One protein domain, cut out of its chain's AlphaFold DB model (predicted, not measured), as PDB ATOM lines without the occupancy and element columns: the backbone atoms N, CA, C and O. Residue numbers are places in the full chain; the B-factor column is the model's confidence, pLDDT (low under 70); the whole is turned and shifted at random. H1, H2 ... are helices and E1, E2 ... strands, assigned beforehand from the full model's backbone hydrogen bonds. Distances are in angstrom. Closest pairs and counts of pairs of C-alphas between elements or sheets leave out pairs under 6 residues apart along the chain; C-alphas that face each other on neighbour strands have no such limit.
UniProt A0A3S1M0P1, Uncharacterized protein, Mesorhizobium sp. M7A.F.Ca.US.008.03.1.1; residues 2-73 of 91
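Overview. This is residues 2 to 73 of the 91 residues of an uncharacterized protein of Mesorhizobium sp. M7A.F.Ca.US.008.03.1.1 (UniProt A0A3S1M0P1). A long two-stranded hairpin, E1 and E2, forms the backbone of an elongated shape, with the helices H1 and H2 gathered at the end where E1 begins and E2 ends. After H2 the chain folds back along the hairpin through the short helix H3, and the last stretch comes beside the end of E1, where residues 68 to 69 pair with residues 20 to 21 in parallel. The printed part has 72 residues, with three named helices and two named strands in the order H1, E1, E2, H2, H3. The sheet E1 - E2 is antiparallel, and the class is mixed, helices and strands. The whole is only just compact, close to loose, with a radius of gyration of the C-alphas of 13.2 A and spans of 40 by 22 by 16 A.

Arrangement. H1, residues 2 to 8, joins E1, residues 13 to 21, by a tight link; their closest C-alphas, those of Cys 6 and His 13, are 7.8 A apart. E1 and E2, residues 27 to 35, form a hairpin, antiparallel at 155 degrees between directions. C-alphas 13 and 35 face each other at 4.8 A, and C-alphas 21 and 27 at 4.4 A. N 14 and O 34, at 2.9 A, and N 28 and O 20, at 2.9 A, are among the pairs within hydrogen-bond range. A tight link leads to H2, residues 38 to 48, whose closest C-alpha pair with E2 is that of Ala 41 and Phe 35, at 5.7 A. H1 and H2 are near each other, with 9 pairs of C-alphas within 10 A. H3, residues 55 to 58, is apart from H1, E1, E2 and H2. Every O i to N i+4 pair is within hydrogen-bond range in H1 and H2; H3 is too short for such a pair, and its one O i to N i+3 pair is not within range.

Along the chain. H1 begins at C-alpha 2, at (126.361, 223.861, 177.667), and is 10.1 A long. E1 is 24.7 A long and E2 24.6 A, with C-alpha 21 at (130.943, 203.262, 190.428). H2 is 15.2 A long and H3 5.2 A, ending at C-alpha 58, at (140.188, 208.915, 187.967).

Size, cuts and confidence. The C-alphas of Glu 8 and Asn 24 are the two farthest apart, at 40.3 A. The printed part has no cut. No link between named elements is long, but residues 59 to 73 hold no named element. The mean pLDDT of the printed part is 92.8, and no printed residue is under 70.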
ATOM      1  N   ILE A   2     124.903 224.120 177.759       90.44
ATOM      2  CA  ILE A   2     126.361 223.861 177.667       90.44
ATOM      3  C   ILE A   2     126.959 224.185 176.285       90.44
ATOM      4  O   ILE A   2     127.925 224.935 176.196       90.44
ATOM      5  N   ALA A   3     126.371 223.674 175.196       89.94
ATOM      6  CA  ALA A   3     126.893 223.930 173.847       89.94
ATOM      7  C   ALA A   3     126.951 225.433 173.513       89.94
ATOM      8  O   ALA A   3     127.943 225.902 172.964       89.94
ATOM      9  N   LYS A   4     125.919 226.187 173.920       92.69
ATOM     10  CA  LYS A   4     125.841 227.645 173.763       92.69
ATOM     11  C   LYS A   4     126.910 228.358 174.599       92.69
ATOM     12  O   LYS A   4     127.638 229.172 174.050       92.69
ATOM     13  N   PHE A   5     127.066 227.987 175.875       94.19
ATOM     14  CA  PHE A   5     128.120 228.524 176.745       94.19
ATOM     15  C   PHE A   5     129.511 228.363 176.121       94.19
ATOM     16  O   PHE A   5     130.281 229.322 176.068       94.19
ATOM     17  N   CYS A   6     129.817 227.163 175.614       93.44
ATOM     18  CA  CYS A   6     131.097 226.896 174.966       93.44
ATOM     19  C   CYS A   6     131.257 227.700 173.670       93.44
ATOM     20  O   CYS A   6     132.322 228.261 173.439       93.44
ATOM     21  N   GLN A   7     130.210 227.791 172.843       93.69
ATOM     22  CA  GLN A   7     130.243 228.539 171.585       93.69
ATOM     23  C   GLN A   7     130.492 230.036 171.808       93.69
ATOM     24  O   GLN A   7     131.378 230.601 171.173       93.69
ATOM     25  N   GLU A   8     129.761 230.664 172.731       95.19
ATOM     26  CA  GLU A   8     129.885 232.097 173.041       95.19
ATOM     27  C   GLU A   8     131.275 232.475 173.568       95.19
ATOM     28  O   GLU A   8     131.719 233.604 173.395       95.19
ATOM     29  N   ARG A   9     131.975 231.523 174.195       92.94
ATOM     30  CA  ARG A   9     133.325 231.705 174.750       92.94
ATOM     31  C   ARG A   9     134.433 231.145 173.856       92.94
ATOM     32  O   ARG A   9     135.588 231.133 174.266       92.94
ATOM     33  N   GLY A  10     134.101 230.651 172.660       92.94
ATOM     34  CA  GLY A  10     135.072 230.051 171.739       92.94
ATOM     35  C   GLY A  10     135.747 228.778 172.269       92.94
ATOM     36  O   GLY A  10     136.812 228.398 171.783       92.94
ATOM     37  N   LEU A  11     135.148 228.106 173.258       93.19
ATOM     38  CA  LEU A  11     135.729 226.937 173.911       93.19
ATOM     39  C   LEU A  11     135.535 225.687 173.050       93.19
ATOM     40  O   LEU A  11     134.428 225.148 172.915       93.19
ATOM     41  N   LYS A  12     136.639 225.177 172.503       92.75
ATOM     42  CA  LYS A  12     136.656 223.879 171.825       92.75
ATOM     43  C   LYS A  12     136.668 222.768 172.869       92.75
ATOM     44  O   LYS A  12     137.514 222.752 173.759       92.75
ATOM     45  N   HIS A  13     135.742 221.826 172.740       94.31
ATOM     46  CA  HIS A  13     135.660 220.685 173.640       94.31
ATOM     47  C   HIS A  13     135.221 219.422 172.907       94.31
ATOM     48  O   HIS A  13     134.627 219.478 171.830       94.31
ATOM     49  N   GLN A  14     135.504 218.275 173.515       93.69
ATOM     50  CA  GLN A  14     134.965 216.987 173.100       93.69
ATOM     51  C   GLN A  14     134.077 216.426 174.200       93.69
ATOM     52  O   GLN A  14     134.424 216.489 175.376       93.69
ATOM     53  N   THR A  15     132.963 215.819 173.809       94.19
ATOM     54  CA  THR A  15     132.104 215.109 174.756       94.19
ATOM     55  C   THR A  15     132.513 213.641 174.829       94.19
ATOM     56  O   THR A  15     132.716 212.982 173.803       94.19
ATOM     57  N   ARG A  16     132.652 213.121 176.047       93.06
ATOM     58  CA  ARG A  16     132.881 211.701 176.347       93.06
ATOM     59  C   ARG A  16     131.974 211.265 177.490       93.06
ATOM     60  O   ARG A  16     131.230 212.071 178.037       93.06
ATOM     61  N   HIS A  17     132.042 209.987 177.835       94.00
ATOM     62  CA  HIS A  17     131.341 209.438 178.984       94.00
ATOM     63  C   HIS A  17     132.291 208.581 179.814       94.00
ATOM     64  O   HIS A  17     133.247 208.014 179.279       94.00
ATOM     65  N   VAL A  18     132.013 208.492 181.108       95.31
ATOM     66  CA  VAL A  18     132.656 207.550 182.023       95.31
ATOM     67  C   VAL A  18     131.600 206.991 182.965       95.31
ATOM     68  O   VAL A  18     130.719 207.722 183.415       95.31
ATOM     69  N   GLN A  19     131.672 205.695 183.253       96.12
ATOM     70  CA  GLN A  19     130.840 205.093 184.285       96.12
ATOM     71  C   GLN A  19     131.510 205.328 185.638       96.12
ATOM     72  O   GLN A  19     132.635 204.885 185.849       96.12
ATOM     73  N   ALA A  20     130.840 206.041 186.535       95.69
ATOM     74  CA  ALA A  20     131.232 206.180 187.925       95.69
ATOM     75  C   ALA A  20     130.610 205.044 188.739       95.69
ATOM     76  O   ALA A  20     129.422 204.773 188.583       95.69
ATOM     77  N   ILE A  21     131.397 204.375 189.583       96.06
ATOM     78  CA  ILE A  21     130.943 203.262 190.428       96.06
ATOM     79  C   ILE A  21     131.341 203.537 191.877       96.06
ATOM     80  O   ILE A  21     132.511 203.814 192.150       96.06
ATOM     81  N   TRP A  22     130.380 203.429 192.792       96.38
ATOM     82  CA  TRP A  22     130.561 203.603 194.234       96.38
ATOM     83  C   TRP A  22     130.807 202.271 194.955       96.38
ATOM     84  O   TRP A  22     130.465 201.212 194.422       96.38
ATOM     85  N   PRO A  23     131.355 202.294 196.189       95.88
ATOM     86  CA  PRO A  23     131.636 201.077 196.960       95.88
ATOM     87  C   PRO A  23     130.413 200.182 197.201       95.88
ATOM     88  O   PRO A  23     130.547 198.966 197.281       95.88
ATOM     89  N   ASN A  24     129.213 200.765 197.268       94.81
ATOM     90  CA  ASN A  24     127.949 200.035 197.420       94.81
ATOM     91  C   ASN A  24     127.429 199.399 196.113       94.81
ATOM     92  O   ASN A  24     126.318 198.880 196.087       94.81
ATOM     93  N   GLY A  25     128.188 199.480 195.015       94.00
ATOM     94  CA  GLY A  25     127.814 198.939 193.709       94.00
ATOM     95  C   GLY A  25     126.870 199.826 192.892       94.00
ATOM     96  O   GLY A  25     126.613 199.506 191.731       94.00
ATOM     97  N   LYS A  26     126.386 200.956 193.435       95.06
ATOM     98  CA  LYS A  26     125.658 201.946 192.630       95.06
ATOM     99  C   LYS A  26     126.580 202.521 191.561       95.06
ATOM    100  O   LYS A  26     127.776 202.714 191.792       95.06
ATOM    101  N   TYR A  27     126.010 202.817 190.398       94.75
ATOM    102  CA  TYR A  27     126.744 203.406 189.292       94.75
ATOM    103  C   TYR A  27     125.922 204.457 188.555       94.75
ATOM    104  O   TYR A  27     124.698 204.393 188.510       94.75
ATOM    105  N   GLU A  28     126.627 205.392 187.929       94.12
ATOM    106  CA  GLU A  28     126.059 206.432 187.074       94.12
ATOM    107  C   GLU A  28     126.957 206.673 185.865       94.12
ATOM    108  O   GLU A  28     128.177 206.522 185.934       94.12
ATOM    109  N   THR A  29     126.365 207.102 184.753       93.56
ATOM    110  CA  THR A  29     127.129 207.536 183.581       93.56
ATOM    111  C   THR A  29     127.301 209.046 183.616       93.56
ATOM    112  O   THR A  29     126.346 209.793 183.412       93.56
ATOM    113  N   TYR A  30     128.536 209.498 183.810       92.94
ATOM    114  CA  TYR A  30     128.891 210.911 183.767       92.94
ATOM    115  C   TYR A  30     129.206 211.314 182.332       92.94
ATOM    116  O   TYR A  30     129.927 210.613 181.617       92.94
ATOM    117  N   ARG A  31     128.701 212.478 181.917       93.12
ATOM    118  CA  ARG A  31     129.130 213.145 180.686       93.12
ATOM    119  C   ARG A  31     130.354 214.002 180.989       93.12
ATOM    120  O   ARG A  31     130.315 214.867 181.855       93.12
ATOM    121  N   LEU A  32     131.425 213.776 180.242       93.88
ATOM    122  CA  LEU A  32     132.667 214.529 180.333       93.88
ATOM    123  C   LEU A  32     132.718 215.574 179.222       93.88
ATOM    124  O   LEU A  32     132.495 215.244 178.055       93.88
ATOM    125  N   HIS A  33     133.075 216.804 179.581       94.81
ATOM    126  CA  HIS A  33     133.435 217.859 178.639       94.81
ATOM    127  C   HIS A  33     134.952 218.050 178.698       94.81
ATOM    128  O   HIS A  33     135.483 218.625 179.643       94.81
ATOM    129  N   CYS A  34     135.657 217.498 177.711       93.81
ATOM    130  CA  CYS A  34     137.114 217.493 177.660       93.81
ATOM    131  C   CYS A  34     137.620 218.718 176.899       93.81
ATOM    132  O   CYS A  34     137.299 218.883 175.719       93.81
ATOM    133  N   PHE A  35     138.446 219.528 177.553       94.06
ATOM    134  CA  PHE A  35     139.076 220.718 176.980       94.06
ATOM    135  C   PHE A  35     140.566 220.470 176.722       94.06
ATOM    136  O   PHE A  35     141.176 219.607 177.352       94.06
ATOM    137  N   SER A  36     141.149 221.212 175.778       91.88
ATOM    138  CA  SER A  36     142.574 221.114 175.427       91.88
ATOM    139  C   SER A  36     143.510 221.690 176.487       91.88
ATOM    140  O   SER A  36     144.688 221.348 176.511       91.88
ATOM    141  N   ASP A  37     142.998 222.575 177.337       92.12
ATOM    142  CA  ASP A  37     143.774 223.327 178.312       92.12
ATOM    143  C   ASP A  37     143.014 223.476 179.637       92.12
ATOM    144  O   ASP A  37     141.780 223.432 179.704       92.12
ATOM    145  N   ALA A  38     143.783 223.648 180.713       90.69
ATOM    146  CA  ALA A  38     143.254 223.730 182.067       90.69
ATOM    147  C   ALA A  38     142.428 225.003 182.316       90.69
ATOM    148  O   ALA A  38     141.514 224.971 183.136       90.69
ATOM    149  N   ALA A  39     142.713 226.107 181.617       92.56
ATOM    150  CA  ALA A  39     141.989 227.365 181.796       92.56
ATOM    151  C   ALA A  39     140.549 227.254 181.272       92.56
ATOM    152  O   ALA A  39     139.607 227.652 181.956       92.56
ATOM    153  N   SER A  40     140.365 226.629 180.110       93.81
ATOM    154  CA  SER A  40     139.055 226.304 179.543       93.81
ATOM    155  C   SER A  40     138.263 225.360 180.450       93.81
ATOM    156  O   SER A  40     137.092 225.615 180.733       93.81
ATOM    157  N   ALA A  41     138.906 224.302 180.964       93.00
ATOM    158  CA  ALA A  41     138.275 223.386 181.915       93.00
ATOM    159  C   ALA A  41     137.865 224.100 183.212       93.00
ATOM    160  O   ALA A  41     136.760 223.890 183.711       93.00
ATOM    161  N   LYS A  42     138.720 224.991 183.725       92.75
ATOM    162  CA  LYS A  42     138.422 225.800 184.906       92.75
ATOM    163  C   LYS A  42     137.241 226.742 184.673       92.75
ATOM    164  O   LYS A  42     136.323 226.741 185.479       92.75
ATOM    165  N   SER A  43     137.216 227.469 183.556       93.00
ATOM    166  CA  SER A  43     136.094 228.345 183.182       93.00
ATOM    167  C   SER A  43     134.765 227.583 183.107       93.00
ATOM    168  O   SER A  43     133.723 228.085 183.528       93.00
ATOM    169  N   PHE A  44     134.797 226.341 182.618       94.06
ATOM    170  CA  PHE A  44     133.625 225.475 182.585       94.06
ATOM    171  C   PHE A  44     133.160 225.057 183.988       94.06
ATOM    172  O   PHE A  44     131.970 225.144 184.284       94.06
ATOM    173  N   ILE A  45     134.087 224.624 184.849       93.44
ATOM    174  CA  ILE A  45     133.785 224.225 186.232       93.44
ATOM    175  C   ILE A  45     133.260 225.410 187.039       93.44
ATOM    176  O   ILE A  45     132.262 225.261 187.729       93.44
ATOM    177  N   ASP A  46     133.868 226.588 186.909       93.38
ATOM    178  CA  ASP A  46     133.445 227.787 187.637       93.38
ATOM    179  C   ASP A  46     132.011 228.215 187.268       93.38
ATOM    180  O   ASP A  46     131.343 228.872 188.059       93.38
ATOM    181  N   HIS A  47     131.527 227.850 186.074       94.31
ATOM    182  CA  HIS A  47     130.167 228.169 185.641       94.31
ATOM    183  C   HIS A  47     129.145 227.071 185.955       94.31
ATOM    184  O   HIS A  47     128.020 227.389 186.321       94.31
ATOM    185  N   PHE A  48     129.500 225.797 185.768       93.31
ATOM    186  CA  PHE A  48     128.577 224.664 185.925       93.31
ATOM    187  C   PHE A  48     128.757 223.890 187.232       93.31
ATOM    188  O   PHE A  48     128.080 222.889 187.427       93.31
ATOM    189  N   GLU A  49     129.690 224.295 188.093       90.94
ATOM    190  CA  GLU A  49     129.976 223.655 189.386       90.94
ATOM    191  C   GLU A  49     130.228 222.139 189.268       90.94
ATOM    192  O   GLU A  49     129.926 221.342 190.153       90.94
ATOM    193  N   GLY A  50     130.783 221.725 188.125       86.50
ATOM    194  CA  GLY A  50     131.088 220.330 187.835       86.50
ATOM    195  C   GLY A  50     132.296 219.803 188.609       86.50
ATOM    196  O   GLY A  50     133.043 220.532 189.257       86.50
ATOM    197  N   LEU A  51     132.539 218.501 188.478       89.00
ATOM    198  CA  LEU A  51     133.711 217.854 189.060       89.00
ATOM    199  C   LEU A  51     134.872 217.825 188.061       89.00
ATOM    200  O   LEU A  51     134.694 217.462 186.897       89.00
ATOM    201  N   MET A  52     136.079 218.143 188.535       89.94
ATOM    202  CA  MET A  52     137.298 217.934 187.757       89.94
ATOM    203  C   MET A  52     137.551 216.432 187.584       89.94
ATOM    204  O   MET A  52     137.537 215.680 188.560       89.94
ATOM    205  N   PHE A  53     137.826 216.017 186.349       91.94
ATOM    206  CA  PHE A  53     138.134 214.636 185.996       91.94
ATOM    207  C   PHE A  53     139.512 214.556 185.337       91.94
ATOM    208  O   PHE A  53     139.724 215.115 184.260       91.94
ATOM    209  N   ASP A  54     140.437 213.837 185.968       89.94
ATOM    210  CA  ASP A  54     141.747 213.507 185.411       89.94
ATOM    211  C   ASP A  54     141.760 212.029 185.002       89.94
ATOM    212  O   ASP A  54     141.798 211.167 185.876       89.94
ATOM    213  N   PRO A  55     141.798 211.690 183.701       89.81
ATOM    214  CA  PRO A  55     141.786 210.302 183.255       89.81
ATOM    215  C   PRO A  55     142.867 209.423 183.896       89.81
ATOM    216  O   PRO A  55     142.619 208.240 184.117       89.81
ATOM    217  N   ARG A  56     144.058 209.960 184.195       90.12
ATOM    218  CA  ARG A  56     145.151 209.174 184.787       90.12
ATOM    219  C   ARG A  56     144.831 208.780 186.221       90.12
ATOM    220  O   ARG A  56     145.042 207.634 186.594       90.12
ATOM    221  N   ARG A  57     144.290 209.705 187.008       91.00
ATOM    222  CA  ARG A  57     143.911 209.454 188.403       91.00
ATOM    223  C   ARG A  57     142.579 208.716 188.507       91.00
ATOM    224  O   ARG A  57     142.447 207.754 189.253       91.00
ATOM    225  N   ASP A  58     141.602 209.187 187.750       92.00
ATOM    226  CA  ASP A  58     140.188 208.915 187.967       92.00
ATOM    227  C   ASP A  58     139.674 207.752 187.120       92.00
ATOM    228  O   ASP A  58     138.600 207.241 187.399       92.00
ATOM    229  N   ARG A  59     140.414 207.287 186.108       93.25
ATOM    230  CA  ARG A  59     139.956 206.221 185.203       93.25
ATOM    231  C   ARG A  59     140.884 205.019 185.209       93.25
ATOM    232  O   ARG A  59     141.513 204.725 184.196       93.25
ATOM    233  N   GLU A  60     140.984 204.362 186.364       91.69
ATOM    234  CA  GLU A  60     141.777 203.135 186.560       91.69
ATOM    235  C   GLU A  60     143.161 203.237 185.888       91.69
ATOM    236  O   GLU A  60     143.502 202.471 184.986       91.69
ATOM    237  N   ASN A  61     143.937 204.250 186.292       89.12
ATOM    238  CA  ASN A  61     145.258 204.559 185.736       89.12
ATOM    239  C   ASN A  61     145.257 204.902 184.227       89.12
ATOM    240  O   ASN A  61     146.137 204.494 183.471       89.12
ATOM    241  N   GLY A  62     144.252 205.645 183.757       88.19
ATOM    242  CA  GLY A  62     144.161 206.100 182.367       88.19
ATOM    243  C   GLY A  62     143.478 205.141 181.393       88.19
ATOM    244  O   GLY A  62     143.266 205.538 180.241       88.19
ATOM    245  N   ASN A  63     143.078 203.938 181.821       91.75
ATOM    246  CA  ASN A  63     142.447 202.932 180.966       91.75
ATOM    247  C   ASN A  63     141.230 203.511 180.231       91.75
ATOM    248  O   ASN A  63     140.258 203.933 180.845       91.75
ATOM    249  N   VAL A  64     141.252 203.514 178.894       85.88
ATOM    250  CA  VAL A  64     140.183 204.104 178.067       85.88
ATOM    251  C   VAL A  64     138.816 203.461 178.319       85.88
ATOM    252  O   VAL A  64     137.805 204.155 178.227       85.88
ATOM    253  N   ARG A  65     138.790 202.167 178.663       89.12
ATOM    254  CA  ARG A  65     137.576 201.420 179.033       89.12
ATOM    255  C   ARG A  65     137.377 201.310 180.548       89.12
ATOM    256  O   ARG A  65     136.464 200.618 180.983       89.12
ATOM    257  N   GLY A  66     138.250 201.943 181.327       92.94
ATOM    258  CA  GLY A  66     138.187 201.933 182.778       92.94
ATOM    259  C   GLY A  66     137.018 202.754 183.302       92.94
ATOM    260  O   GLY A  66     136.512 203.666 182.637       92.94
ATOM    261  N   VAL A  67     136.612 202.432 184.521       95.38
ATOM    262  CA  VAL A  67     135.543 203.131 185.238       95.38
ATOM    263  C   VAL A  67     136.117 204.160 186.207       95.38
ATOM    264  O   VAL A  67     137.279 204.081 186.608       95.38
ATOM    265  N   TRP A  68     135.292 205.121 186.614       96.00
ATOM    266  CA  TRP A  68     135.627 206.032 187.697       96.00
ATOM    267  C   TRP A  68     135.219 205.440 189.036       96.00
ATOM    268  O   TRP A  68     134.058 205.505 189.440       96.00
ATOM    269  N   ARG A  69     136.186 204.845 189.737       94.31
ATOM    270  CA  ARG A  69     135.974 204.348 191.099       94.31
ATOM    271  C   ARG A  69     135.819 205.534 192.043       94.31
ATOM    272  O   ARG A  69     136.766 206.283 192.274       94.31
ATOM    273  N   ARG A  70     134.603 205.723 192.547       93.75
ATOM    274  CA  ARG A  70     134.265 206.783 193.494       93.75
ATOM    275  C   ARG A  70     134.635 206.347 194.903       93.75
ATOM    276  O   ARG A  70     134.564 205.167 195.244       93.75
ATOM    277  N   THR A  71     135.011 207.317 195.722       90.69
ATOM    278  CA  THR A  71     135.192 207.144 197.162       90.69
ATOM    279  C   THR A  71     133.992 207.746 197.892       90.69
ATOM    280  O   THR A  71     133.376 208.694 197.406       90.69
ATOM    281  N   GLY A  72     133.647 207.182 199.050       90.88
ATOM    282  CA  GLY A  72     132.538 207.662 199.876       90.88
ATOM    283  C   GLY A  72     131.160 207.163 199.439       90.88
ATOM    284  O   GLY A  72     131.032 206.181 198.703       90.88
ATOM    285  N   GLU A  73     130.127 207.826 199.950       92.50
ATOM    286  CA  GLU A  73     128.736 207.465 199.702       92.50
ATOM    287  C   GLU A  73     128.223 208.022 198.375       92.50
ATOM    288  O   GLU A  73     128.716 209.013 197.829       92.50
TER     289      GLU A  73